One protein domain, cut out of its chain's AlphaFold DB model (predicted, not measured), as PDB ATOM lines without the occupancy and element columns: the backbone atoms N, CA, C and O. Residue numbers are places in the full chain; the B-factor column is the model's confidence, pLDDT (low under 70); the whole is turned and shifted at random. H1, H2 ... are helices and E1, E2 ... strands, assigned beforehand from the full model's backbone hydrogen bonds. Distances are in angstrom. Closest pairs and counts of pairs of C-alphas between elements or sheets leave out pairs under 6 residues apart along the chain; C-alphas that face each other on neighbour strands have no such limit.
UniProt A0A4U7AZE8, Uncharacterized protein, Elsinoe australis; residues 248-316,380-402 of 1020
ATOM      1  N   LEU A 248      41.691 -75.973 200.431       80.44
ATOM      2  CA  LEU A 248      40.708 -76.303 199.402       80.44
ATOM      3  C   LEU A 248      40.838 -77.749 198.930       80.44
ATOM      4  O   LEU A 248      41.937 -78.256 198.732       80.44
ATOM      5  N   VAL A 249      39.694 -78.395 198.717       81.44
ATOM      6  CA  VAL A 249      39.604 -79.727 198.116       81.44
ATOM      7  C   VAL A 249      38.619 -79.695 196.959       81.44
ATOM      8  O   VAL A 249      37.500 -79.190 197.087       81.44
ATOM      9  N   ASP A 250      39.043 -80.245 195.824       79.81
ATOM     10  CA  ASP A 250      38.152 -80.533 194.704       79.81
ATOM     11  C   ASP A 250      37.360 -81.814 194.998       79.81
ATOM     12  O   ASP A 250      37.946 -82.895 195.144       79.81
ATOM     13  N   LEU A 251      36.036 -81.666 195.082       81.75
ATOM     14  CA  LEU A 251      35.087 -82.747 195.340       81.75
ATOM     15  C   LEU A 251      34.671 -83.501 194.065       81.75
ATOM     16  O   LEU A 251      33.875 -84.431 194.160       81.75
ATOM     17  N   GLY A 252      35.212 -83.155 192.895       74.62
ATOM     18  CA  GLY A 252      35.023 -83.918 191.661       74.62
ATOM     19  C   GLY A 252      34.272 -83.167 190.563       74.62
ATOM     20  O   GLY A 252      33.876 -82.006 190.704       74.62
ATOM     21  N   GLU A 253      34.099 -83.821 189.417       71.75
ATOM     22  CA  GLU A 253      33.504 -83.207 188.225       71.75
ATOM     23  C   GLU A 253      32.008 -82.931 188.408       71.75
ATOM     24  O   GLU A 253      31.547 -81.822 188.112       71.75
ATOM     25  N   GLN A 254      31.257 -83.881 188.980       73.50
ATOM     26  CA  GLN A 254      29.828 -83.703 189.241       73.50
ATOM     27  C   GLN A 254      29.581 -82.518 190.182       73.50
ATOM     28  O   GLN A 254      28.673 -81.708 189.959       73.50
ATOM     29  N   TRP A 255      30.426 -82.374 191.205       81.88
ATOM     30  CA  TRP A 255      30.375 -81.249 192.127       81.88
ATOM     31  C   TRP A 255      30.631 -79.915 191.417       81.88
ATOM     32  O   TRP A 255      29.860 -78.968 191.602       81.88
ATOM     33  N   ARG A 256      31.670 -79.841 190.572       79.44
ATOM     34  CA  ARG A 256      32.015 -78.632 189.804       79.44
ATOM     35  C   ARG A 256      30.888 -78.208 188.865       79.44
ATOM     36  O   ARG A 256      30.573 -77.019 188.817       79.44
ATOM     37  N   MET A 257      30.238 -79.153 188.184       77.50
ATOM     38  CA  MET A 257      29.082 -78.861 187.327       77.50
ATOM     39  C   MET A 257      27.901 -78.287 188.122       77.50
ATOM     40  O   MET A 257      27.249 -77.350 187.668       77.50
ATOM     41  N   GLN A 258      27.641 -78.817 189.320       79.44
ATOM     42  CA  GLN A 258      26.507 -78.406 190.155       79.44
ATOM     43  C   GLN A 258      26.766 -77.126 190.968       79.44
ATOM     44  O   GLN A 258      25.819 -76.439 191.340       79.44
ATOM     45  N   ASN A 259      28.032 -76.779 191.228       81.81
ATOM     46  CA  ASN A 259      28.420 -75.667 192.104       81.81
ATOM     47  C   ASN A 259      29.285 -74.603 191.400       81.81
ATOM     48  O   ASN A 259      30.071 -73.918 192.055       81.81
ATOM     49  N   ALA A 260      29.137 -74.442 190.080       79.94
ATOM     50  CA  ALA A 260      29.833 -73.428 189.272       79.94
ATOM     51  C   ALA A 260      31.367 -73.431 189.457       79.94
ATOM     52  O   ALA A 260      31.992 -72.381 189.601       79.94
ATOM     53  N   GLY A 261      31.967 -74.623 189.495       74.06
ATOM     54  CA  GLY A 261      33.413 -74.809 189.632       74.06
ATOM     55  C   GLY A 261      33.980 -74.537 191.028       74.06
ATOM     56  O   GLY A 261      35.190 -74.385 191.153       74.06
ATOM     57  N   ALA A 262      33.145 -74.443 192.069       82.19
ATOM     58  CA  ALA A 262      33.615 -74.183 193.428       82.19
ATOM     59  C   ALA A 262      34.359 -75.381 194.046       82.19
ATOM     60  O   ALA A 262      33.882 -76.511 193.966       82.19
ATOM     61  N   SER A 263      35.450 -75.110 194.761       83.75
ATOM     62  CA  SER A 263      36.118 -76.061 195.659       83.75
ATOM     63  C   SER A 263      35.591 -75.912 197.089       83.75
ATOM     64  O   SER A 263      35.062 -74.858 197.459       83.75
ATOM     65  N   ALA A 264      35.725 -76.962 197.899       86.31
ATOM     66  CA  ALA A 264      35.291 -76.949 199.292       86.31
ATOM     67  C   ALA A 264      36.464 -76.641 200.230       86.31
ATOM     68  O   ALA A 264      37.480 -77.337 200.213       86.31
ATOM     69  N   ASP A 265      36.312 -75.631 201.084       85.62
ATOM     70  CA  ASP A 265      37.200 -75.433 202.227       85.62
ATOM     71  C   ASP A 265      36.757 -76.353 203.374       85.62
ATOM     72  O   ASP A 265      35.728 -76.130 204.017       85.62
ATOM     73  N   ILE A 266      37.534 -77.411 203.627       85.19
ATOM     74  CA  ILE A 266      37.222 -78.402 204.670       85.19
ATOM     75  C   ILE A 266      37.275 -77.786 206.072       85.19
ATOM     76  O   ILE A 266      36.545 -78.237 206.958       85.19
ATOM     77  N   ALA A 267      38.133 -76.787 206.301       81.69
ATOM     78  CA  ALA A 267      38.250 -76.170 207.614       81.69
ATOM     79  C   ALA A 267      36.955 -75.438 207.973       81.69
ATOM     80  O   ALA A 267      36.431 -75.689 209.055       81.69
ATOM     81  N   LEU A 268      36.414 -74.653 207.033       85.00
ATOM     82  CA  LEU A 268      35.144 -73.935 207.185       85.00
ATOM     83  C   LEU A 268      33.926 -74.876 207.151       85.00
ATOM     84  O   LEU A 268      32.995 -74.707 207.932       85.00
ATOM     85  N   LEU A 269      33.923 -75.899 206.283       86.50
ATOM     86  CA  LEU A 269      32.805 -76.849 206.149       86.50
ATOM     87  C   LEU A 269      32.526 -77.636 207.442       86.50
ATOM     88  O   LEU A 269      31.382 -77.991 207.725       86.50
ATOM     89  N   LEU A 270      33.576 -77.946 208.205       86.06
ATOM     90  CA  LEU A 270      33.487 -78.746 209.427       86.06
ATOM     91  C   LEU A 270      33.305 -77.897 210.698       86.06
ATOM     92  O   LEU A 270      33.371 -78.446 211.802       86.06
ATOM     93  N   GLU A 271      33.087 -76.586 210.577       83.75
ATOM     94  CA  GLU A 271      32.810 -75.730 211.731       83.75
ATOM     95  C   GLU A 271      31.440 -76.067 212.353       83.75
ATOM     96  O   GLU A 271      30.440 -76.169 211.637       83.75
ATOM     97  N   PRO A 272      31.344 -76.231 213.689       71.56
ATOM     98  CA  PRO A 272      30.096 -76.620 214.356       71.56
ATOM     99  C   PRO A 272      28.925 -75.649 214.148       71.56
ATOM    100  O   PRO A 272      27.769 -76.052 214.270       71.56
ATOM    101  N   GLU A 273      29.230 -74.383 213.869       71.81
ATOM    102  CA  GLU A 273      28.273 -73.277 213.746       71.81
ATOM    103  C   GLU A 273      27.733 -73.118 212.312       71.81
ATOM    104  O   GLU A 273      26.822 -72.325 212.079       71.81
ATOM    105  N   LEU A 274      28.247 -73.892 211.346       79.88
ATOM    106  CA  LEU A 274      27.838 -73.793 209.948       79.88
ATOM    107  C   LEU A 274      26.458 -74.432 209.700       79.88
ATOM    108  O   LEU A 274      26.255 -75.651 209.792       79.88
ATOM    109  N   GLU A 275      25.488 -73.612 209.291       78.19
ATOM    110  CA  GLU A 275      24.177 -74.088 208.851       78.19
ATOM    111  C   GLU A 275      24.179 -74.496 207.369       78.19
ATOM    112  O   GLU A 275      24.122 -73.667 206.463       78.19
ATOM    113  N   LEU A 276      24.196 -75.808 207.113       82.19
ATOM    114  CA  LEU A 276      24.016 -76.374 205.771       82.19
ATOM    115  C   LEU A 276      22.529 -76.540 205.424       82.19
ATOM    116  O   LEU A 276      21.782 -77.188 206.165       82.19
ATOM    117  N   LYS A 277      22.112 -76.018 204.264       84.50
ATOM    118  CA  LYS A 277      20.772 -76.252 203.701       84.50
ATOM    119  C   LYS A 277      20.677 -77.682 203.149       84.50
ATOM    120  O   LYS A 277      21.681 -78.271 202.756       84.50
ATOM    121  N   TRP A 278      19.465 -78.243 203.051       81.38
ATOM    122  CA  TRP A 278      19.271 -79.618 202.545       81.38
ATOM    123  C   TRP A 278      19.859 -79.832 201.142       81.38
ATOM    124  O   TRP A 278      20.454 -80.871 200.886       81.38
ATOM    125  N   HIS A 279      19.746 -78.838 200.257       82.50
ATOM    126  CA  HIS A 279      20.323 -78.919 198.915       82.50
ATOM    127  C   HIS A 279      21.855 -79.075 198.940       82.50
ATOM    128  O   HIS A 279      22.403 -79.852 198.165       82.50
ATOM    129  N   ASP A 280      22.535 -78.406 199.877       83.81
ATOM    130  CA  ASP A 280      23.983 -78.533 200.055       83.81
ATOM    131  C   ASP A 280      24.362 -79.903 200.625       83.81
ATOM    132  O   ASP A 280      25.346 -80.494 200.192       83.81
ATOM    133  N   ILE A 281      23.561 -80.435 201.555       83.88
ATOM    134  CA  ILE A 281      23.755 -81.786 202.102       83.88
ATOM    135  C   ILE A 281      23.564 -82.832 201.001       83.88
ATOM    136  O   ILE A 281      24.382 -83.734 200.870       83.88
ATOM    137  N   GLU A 282      22.519 -82.712 200.185       82.56
ATOM    138  CA  GLU A 282      22.261 -83.635 199.075       82.56
ATOM    139  C   GLU A 282      23.400 -83.616 198.044       82.56
ATOM    140  O   GLU A 282      23.818 -84.680 197.593       82.56
ATOM    141  N   ALA A 283      23.956 -82.441 197.736       82.56
ATOM    142  CA  ALA A 283      25.116 -82.311 196.854       82.56
ATOM    143  C   ALA A 283      26.409 -82.879 197.475       82.56
ATOM    144  O   ALA A 283      27.182 -83.532 196.780       82.56
ATOM    145  N   LEU A 284      26.644 -82.666 198.777       84.19
ATOM    146  CA  LEU A 284      27.807 -83.211 199.497       84.19
ATOM    147  C   LEU A 284      27.742 -84.733 199.664       84.19
ATOM    148  O   LEU A 284      28.779 -85.383 199.730       84.19
ATOM    149  N   LEU A 285      26.531 -85.289 199.762       83.12
ATOM    150  CA  LEU A 285      26.276 -86.725 199.891       83.12
ATOM    151  C   LEU A 285      26.143 -87.443 198.539       83.12
ATOM    152  O   LEU A 285      25.863 -88.643 198.517       83.12
ATOM    153  N   ALA A 286      26.332 -86.740 197.418       80.25
ATOM    154  CA  ALA A 286      26.497 -87.384 196.122       80.25
ATOM    155  C   ALA A 286      27.743 -88.286 196.146       80.25
ATOM    156  O   ALA A 286      28.742 -87.939 196.769       80.25
ATOM    157  N   GLU A 287      27.680 -89.437 195.475       71.12
ATOM    158  CA  GLU A 287      28.679 -90.513 195.595       71.12
ATOM    159  C   GLU A 287      30.127 -90.021 195.385       71.12
ATOM    160  O   GLU A 287      30.964 -90.207 196.264       71.12
ATOM    161  N   GLU A 288      30.406 -89.321 194.277       74.25
ATOM    162  CA  GLU A 288      31.740 -88.775 193.961       74.25
ATOM    163  C   GLU A 288      32.193 -87.724 194.992       74.25
ATOM    164  O   GLU A 288      33.299 -87.794 195.535       74.25
ATOM    165  N   ALA A 289      31.311 -86.771 195.310       81.25
ATOM    166  CA  ALA A 289      31.608 -85.675 196.230       81.25
ATOM    167  C   ALA A 289      31.897 -86.176 197.647       81.25
ATOM    168  O   ALA A 289      32.853 -85.731 198.288       81.25
ATOM    169  N   PHE A 290      31.102 -87.136 198.119       84.25
ATOM    170  CA  PHE A 290      31.254 -87.701 199.448       84.25
ATOM    171  C   PHE A 290      32.519 -88.548 199.570       84.25
ATOM    172  O   PHE A 290      33.202 -88.457 200.588       84.25
ATOM    173  N   ASN A 291      32.864 -89.332 198.544       78.38
ATOM    174  CA  ASN A 291      34.094 -90.123 198.533       78.38
ATOM    175  C   ASN A 291      35.327 -89.221 198.642       78.38
ATOM    176  O   ASN A 291      36.149 -89.406 199.542       78.38
ATOM    177  N   ASN A 292      35.404 -88.187 197.800       80.44
ATOM    178  CA  ASN A 292      36.502 -87.222 197.817       80.44
ATOM    179  C   ASN A 292      36.602 -86.489 199.164       80.44
ATOM    180  O   ASN A 292      37.687 -86.387 199.742       80.44
ATOM    181  N   LEU A 293      35.467 -86.042 199.713       86.31
ATOM    182  CA  LEU A 293      35.419 -85.392 201.022       86.31
ATOM    183  C   LEU A 293      35.872 -86.332 202.147       86.31
ATOM    184  O   LEU A 293      36.666 -85.943 203.003       86.31
ATOM    185  N   ALA A 294      35.386 -87.573 202.155       84.50
ATOM    186  CA  ALA A 294      35.684 -88.551 203.190       84.50
ATOM    187  C   ALA A 294      37.176 -88.926 203.204       84.50
ATOM    188  O   ALA A 294      37.788 -88.948 204.277       84.50
ATOM    189  N   VAL A 295      37.786 -89.156 202.035       83.31
ATOM    190  CA  VAL A 295      39.224 -89.456 201.911       83.31
ATOM    191  C   VAL A 295      40.076 -88.242 202.304       83.31
ATOM    192  O   VAL A 295      41.064 -88.389 203.031       83.31
ATOM    193  N   ALA A 296      39.676 -87.026 201.921       85.00
ATOM    194  CA  ALA A 296      40.355 -85.809 202.364       85.00
ATOM    195  C   ALA A 296      40.264 -85.623 203.891       85.00
ATOM    196  O   ALA A 296      41.262 -85.326 204.550       85.00
ATOM    197  N   CYS A 297      39.103 -85.886 204.499       85.88
ATOM    198  CA  CYS A 297      38.955 -85.881 205.954       85.88
ATOM    199  C   CYS A 297      39.779 -86.985 206.633       85.88
ATOM    200  O   CYS A 297      40.320 -86.739 207.710       85.88
ATOM    201  N   LYS A 298      39.918 -88.174 206.027       83.81
ATOM    202  CA  LYS A 298      40.782 -89.254 206.536       83.81
ATOM    203  C   LYS A 298      42.237 -88.831 206.594       83.81
ATOM    204  O   LYS A 298      42.847 -88.857 207.658       83.81
ATOM    205  N   THR A 299      42.760 -88.389 205.458       82.75
ATOM    206  CA  THR A 299      44.169 -88.011 205.310       82.75
ATOM    207  C   THR A 299      44.535 -86.791 206.166       82.75
ATOM    208  O   THR A 299      45.663 -86.694 206.636       82.75
ATOM    209  N   ARG A 300      43.570 -85.909 206.473       84.81
ATOM    210  CA  ARG A 300      43.726 -84.773 207.406       84.81
ATOM    211  C   ARG A 300      43.448 -85.105 208.881       84.81
ATOM    212  O   ARG A 300      43.518 -84.206 209.715       84.81
ATOM    213  N   ASN A 301      43.111 -86.353 209.220       82.12
ATOM    214  CA  ASN A 301      42.703 -86.776 210.568       82.12
ATOM    215  C   ASN A 301      41.480 -86.005 211.135       82.12
ATOM    216  O   ASN A 301      41.427 -85.642 212.308       82.12
ATOM    217  N   ARG A 302      40.483 -85.732 210.282       83.69
ATOM    218  CA  ARG A 302      39.241 -84.986 210.584       83.69
ATOM    219  C   ARG A 302      37.963 -85.831 210.415       83.69
ATOM    220  O   ARG A 302      36.867 -85.273 210.417       83.69
ATOM    221  N   ILE A 303      38.049 -87.164 210.278       81.00
ATOM    222  CA  ILE A 303      36.851 -88.022 210.089       81.00
ATOM    223  C   ILE A 303      35.850 -87.867 211.241       81.00
ATOM    224  O   ILE A 303      34.640 -87.840 211.007       81.00
ATOM    225  N   HIS A 304      36.326 -87.731 212.482       78.12
ATOM    226  CA  HIS A 304      35.446 -87.549 213.638       78.12
ATOM    227  C   HIS A 304      34.560 -86.302 213.523       78.12
ATOM    228  O   HIS A 304      33.397 -86.346 213.932       78.12
ATOM    229  N   ASP A 305      35.070 -85.225 212.925       81.44
ATOM    230  CA  ASP A 305      34.314 -83.990 212.724       81.44
ATOM    231  C   ASP A 305      33.268 -84.157 211.618       81.44
ATOM    232  O   ASP A 305      32.113 -83.772 211.802       81.44
ATOM    233  N   LEU A 306      33.623 -84.831 210.517       84.38
ATOM    234  CA  LEU A 306      32.674 -85.168 209.451       84.38
ATOM    235  C   LEU A 306      31.559 -86.097 209.959       84.38
ATOM    236  O   LEU A 306      30.384 -85.885 209.667       84.38
ATOM    237  N   ARG A 307      31.891 -87.085 210.800       79.12
ATOM    238  CA  ARG A 307      30.893 -87.930 211.473       79.12
ATOM    239  C   ARG A 307      29.958 -87.101 212.348       79.12
ATOM    240  O   ARG A 307      28.747 -87.314 212.297       79.12
ATOM    241  N   ARG A 308      30.501 -86.184 213.153       80.00
ATOM    242  CA  ARG A 308      29.705 -85.314 214.028       80.00
ATOM    243  C   ARG A 308      28.752 -84.439 213.209       80.00
ATOM    244  O   ARG A 308      27.587 -84.320 213.582       80.00
ATOM    245  N   LEU A 309      29.218 -83.899 212.081       82.88
ATOM    246  CA  LEU A 309      28.397 -83.138 211.137       82.88
ATOM    247  C   LEU A 309      27.249 -83.990 210.573       82.88
ATOM    248  O   LEU A 309      26.101 -83.566 210.604       82.88
ATOM    249  N   LEU A 310      27.512 -85.217 210.112       82.75
ATOM    250  CA  LEU A 310      26.453 -86.094 209.591       82.75
ATOM    251  C   LEU A 310      25.446 -86.515 210.669       82.75
ATOM    252  O   LEU A 310      24.242 -86.560 210.415       82.75
ATOM    253  N   GLN A 311      25.923 -86.802 211.882       79.56
ATOM    254  CA  GLN A 311      25.069 -87.161 213.013       79.56
ATOM    255  C   GLN A 311      24.166 -86.001 213.440       79.56
ATOM    256  O   GLN A 311      22.995 -86.240 213.728       79.56
ATOM    257  N   SER A 312      24.662 -84.757 213.429       79.62
ATOM    258  CA  SER A 312      23.862 -83.578 213.791       79.62
ATOM    259  C   SER A 312      22.761 -83.259 212.774       79.62
ATOM    260  O   SER A 312      21.788 -82.589 213.114       79.62
ATOM    261  N   LYS A 313      22.882 -83.756 211.535       81.44
ATOM    262  CA  LYS A 313      21.873 -83.598 210.472       81.44
ATOM    263  C   LYS A 313      20.913 -84.783 210.347       81.44
ATOM    264  O   LYS A 313      20.010 -84.736 209.507       81.44
ATOM    265  N   LYS A 314      21.083 -85.836 211.151       78.06
ATOM    266  CA  LYS A 314      20.171 -86.984 211.188       78.06
ATOM    267  C   LYS A 314      18.877 -86.586 211.886       78.06
ATOM    268  O   LYS A 314      18.893 -86.089 213.007       78.06
ATOM    269  N   VAL A 315      17.753 -86.825 211.224       74.88
ATOM    270  CA  VAL A 315      16.435 -86.451 211.734       74.88
ATOM    271  C   VAL A 315      15.803 -87.662 212.415       74.88
ATOM    272  O   VAL A 315      15.901 -88.780 211.916       74.88
ATOM    273  N   GLU A 316      15.151 -87.478 213.557       62.97
ATOM    274  CA  GLU A 316      14.441 -88.570 214.224       62.97
ATOM    275  C   GLU A 316      13.226 -89.011 213.382       62.97
ATOM    276  O   GLU A 316      12.381 -88.192 213.015       62.97
ATOM    277  N   ARG A 380      12.809 -89.571 205.482       69.00
ATOM    278  CA  ARG A 380      13.323 -90.912 205.144       69.00
ATOM    279  C   ARG A 380      14.402 -90.867 204.064       69.00
ATOM    280  O   ARG A 380      15.400 -91.579 204.175       69.00
ATOM    281  N   LYS A 381      14.223 -90.045 203.021       74.12
ATOM    282  CA  LYS A 381      15.245 -89.845 201.978       74.12
ATOM    283  C   LYS A 381      16.522 -89.258 202.587       74.12
ATOM    284  O   LYS A 381      17.605 -89.774 202.326       74.12
ATOM    285  N   GLN A 382      16.384 -88.249 203.447       77.31
ATOM    286  CA  GLN A 382      17.500 -87.623 204.152       77.31
ATOM    287  C   GLN A 382      18.261 -88.611 205.037       77.31
ATOM    288  O   GLN A 382      19.473 -88.759 204.905       77.31
ATOM    289  N   ASN A 383      17.554 -89.342 205.896       76.00
ATOM    290  CA  ASN A 383      18.183 -90.320 206.773       76.00
ATOM    291  C   ASN A 383      18.819 -91.480 206.015       76.00
ATOM    292  O   ASN A 383      19.829 -92.003 206.473       76.00
ATOM    293  N   ARG A 384      18.258 -91.891 204.871       74.06
ATOM    294  CA  ARG A 384      18.877 -92.902 204.006       74.06
ATOM    295  C   ARG A 384      20.252 -92.434 203.538       74.06
ATOM    296  O   ARG A 384      21.228 -93.101 203.850       74.06
ATOM    297  N   LEU A 385      20.323 -91.256 202.918       73.56
ATOM    298  CA  LEU A 385      21.581 -90.683 202.429       73.56
ATOM    299  C   LEU A 385      22.604 -90.495 203.561       73.56
ATOM    300  O   LEU A 385      23.767 -90.849 203.408       73.56
ATOM    301  N   ILE A 386      22.169 -90.010 204.729       77.50
ATOM    302  CA  ILE A 386      23.050 -89.830 205.894       77.50
ATOM    303  C   ILE A 386      23.529 -91.173 206.461       77.50
ATOM    304  O   ILE A 386      24.687 -91.293 206.848       77.50
ATOM    305  N   ASN A 387      22.666 -92.188 206.542       69.62
ATOM    306  CA  ASN A 387      23.069 -93.509 207.027       69.62
ATOM    307  C   ASN A 387      24.028 -94.194 206.046       69.62
ATOM    308  O   ASN A 387      24.991 -94.805 206.502       69.62
ATOM    309  N   ASP A 388      23.798 -94.058 204.738       67.25
ATOM    310  CA  ASP A 388      24.695 -94.566 203.696       67.25
ATOM    311  C   ASP A 388      26.074 -93.885 203.800       67.25
ATOM    312  O   ASP A 388      27.108 -94.554 203.795       67.25
ATOM    313  N   ALA A 389      26.096 -92.570 204.031       72.19
ATOM    314  CA  ALA A 389      27.310 -91.788 204.252       72.19
ATOM    315  C   ALA A 389      28.049 -92.159 205.555       72.19
ATOM    316  O   ALA A 389      29.265 -92.347 205.561       72.19
ATOM    317  N   LEU A 390      27.331 -92.319 206.673       70.75
ATOM    318  CA  LEU A 390      27.903 -92.760 207.954       70.75
ATOM    319  C   LEU A 390      28.472 -94.179 207.875       70.75
ATOM    320  O   LEU A 390      29.495 -94.465 208.499       70.75
ATOM    321  N   PHE A 391      27.811 -95.054 207.118       60.28
ATOM    322  CA  PHE A 391      28.293 -96.397 206.831       60.28
ATOM    323  C   PHE A 391      29.599 -96.337 206.033       60.28
ATOM    324  O   PHE A 391      30.588 -96.936 206.444       60.28
ATOM    325  N   HIS A 392      29.637 -95.530 204.969       67.06
ATOM    326  CA  HIS A 392      30.840 -95.333 204.165       67.06
ATOM    327  C   HIS A 392      32.016 -94.755 204.982       67.06
ATOM    328  O   HIS A 392      33.149 -95.201 204.824       67.06
ATOM    329  N   LEU A 393      31.768 -93.843 205.934       71.19
ATOM    330  CA  LEU A 393      32.817 -93.357 206.850       71.19
ATOM    331  C   LEU A 393      33.343 -94.429 207.800       71.19
ATOM    332  O   LEU A 393      34.534 -94.445 208.096       71.19
ATOM    333  N   ALA A 394      32.469 -95.294 208.315       61.94
ATOM    334  CA  ALA A 394      32.891 -96.389 209.182       61.94
ATOM    335  C   ALA A 394      33.751 -97.413 208.423       61.94
ATOM    336  O   ALA A 394      34.710 -97.935 208.990       61.94
ATOM    337  N   ASP A 395      33.436 -97.666 207.149       58.94
ATOM    338  CA  ASP A 395      34.257 -98.494 206.260       58.94
ATOM    339  C   ASP A 395      35.621 -97.836 206.004       58.94
ATOM    340  O   ASP A 395      36.662 -98.480 206.148       58.94
ATOM    341  N   LEU A 396      35.625 -96.534 205.704       68.75
ATOM    342  CA  LEU A 396      36.839 -95.773 205.426       68.75
ATOM    343  C   LEU A 396      37.764 -95.645 206.649       68.75
ATOM    344  O   LEU A 396      38.977 -95.634 206.487       68.75
ATOM    345  N   GLU A 397      37.248 -95.582 207.877       68.44
ATOM    346  CA  GLU A 397      38.093 -95.592 209.086       68.44
ATOM    347  C   GLU A 397      38.823 -96.910 209.318       68.44
ATOM    348  O   GLU A 397      39.890 -96.918 209.924       68.44
ATOM    349  N   ARG A 398      38.240 -98.024 208.872       61.56
ATOM    350  CA  ARG A 398      38.805 -99.363 209.073       61.56
ATOM    351  C   ARG A 398      39.768 -99.771 207.969       61.56
ATOM    352  O   ARG A 398      40.503-100.739 208.159       61.56
ATOM    353  N   SER A 399      39.736 -99.101 206.817       65.31
ATOM    354  CA  SER A 399      40.667 -99.393 205.731       65.31
ATOM    355  C   SER A 399      42.080 -98.907 206.070       65.31
ATOM    356  O   SER A 399      42.263 -97.839 206.652       65.31
ATOM    357  N   THR A 400      43.090 -99.678 205.682       68.94
ATOM    358  CA  THR A 400      44.490 -99.230 205.608       68.94
ATOM    359  C   THR A 400      44.687 -98.342 204.379       68.94
ATOM    360  O   THR A 400      43.829 -98.331 203.501       68.94
ATOM    361  N   TYR A 401      45.796 -97.607 204.266       71.75
ATOM    362  CA  TYR A 401      46.083 -96.758 203.092       71.75
ATOM    363  C   TYR A 401      46.541 -97.534 201.836       71.75
ATOM    364  O   TYR A 401      47.526 -97.194 201.182       71.75
ATOM    365  N   THR A 402      45.817 -98.594 201.492       71.94
ATOM    366  CA  THR A 402      46.032 -99.433 200.309       71.94
ATOM    367  C   THR A 402      45.260 -98.906 199.091       71.94
ATOM    368  O   THR A 402      44.389 -98.042 199.204       71.94
TER     369      THR A 402
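This is residues 248 to 316 and 380 to 402 of the 1020 residues of an uncharacterized protein of Elsinoe australis (UniProt A0A4U7AZE8). Three helices form the core: H5 and H6 lie side by side and run opposite ways, while H4 is set steeply to both, packing on the later part of H6 and meeting H5 near H5's start. Shorter pieces lie round H4: H1 packs on residues 288 to 289 of H4, H3 sits near H4 and H6, and E1 with H2 lies away from the H5 and H6 pair. The printed part has 92 residues with six named helices and one named strand, in the order H1, E1, H2, H3, H4, H5, H6, and its class is mostly helix. It is compact, with a radius of gyration of the C-alphas of 12.5 A, and rounded, spanning 34 by 32 by 24 A.

Residues 248 to 249 pair antiparallel with residues 264 to 265 of E1, residues 263 to 265, which pairs with no named strand. H1, residues 253 to 258, touches H4, residues 287 to 299, at a steep tilt of 64 degrees, opposite ways; the closest C-alphas, of Trp 255 and Ala 289, are 6.2 A apart. H2, residues 266 to 269, touches no helix, and it and E1 meet only through their link. H3, residues 278 to 284, is close to but not clearly touching H4, with C-alphas of Leu 284 and Phe 290 closest at 5.7 A. H4 is the hub, touching three helices. It touches H5, residues 303 to 312, with residues 294 to 297 alone, at a steep tilt of 49 degrees, opposite ways; the closest C-alphas, of Cys 297 and Ile 303, are 5.1 A apart. H6, residues 380 to 398, touches H4 with residues 389 to 397 alone, at a steep tilt of 38 degrees, the same way; the closest C-alphas, of Ala 294 and Leu 393, are 6.7 A apart. H5 and H6 touch at a shallow tilt of 18 degrees, opposite ways, closest at the C-alphas of Leu 310 and Ile 386, 6.3 A. The helix packing is mostly crossed, one of four touching pairs being at a shallow tilt. Every O i to N i+4 pair is within hydrogen-bond range in H1, H3, H4 and H5; H6 has 14 of 15, and H2 is too short for such a pair.

H1 begins at C-alpha 253, (33.504, -83.207, 188.225). H4 is 18.5 A long, H5 14.2 A, and H6 27.1 A, ending at C-alpha 398, (38.805, -99.363, 209.073).

The two C-alphas farthest apart, of Glu 316 and Thr 402, are 36.2 A apart. Residues 317 to 379 are not printed, and C-alphas 316 and 380 stand 9.4 A apart across this cut, in the link from H5 to H6. Of the links that are printed whole, that from H2 to H3 is short and the others are tight. The mean pLDDT of the printed part is 77.9; 13 residues are under 70, among them residues 394 to 400.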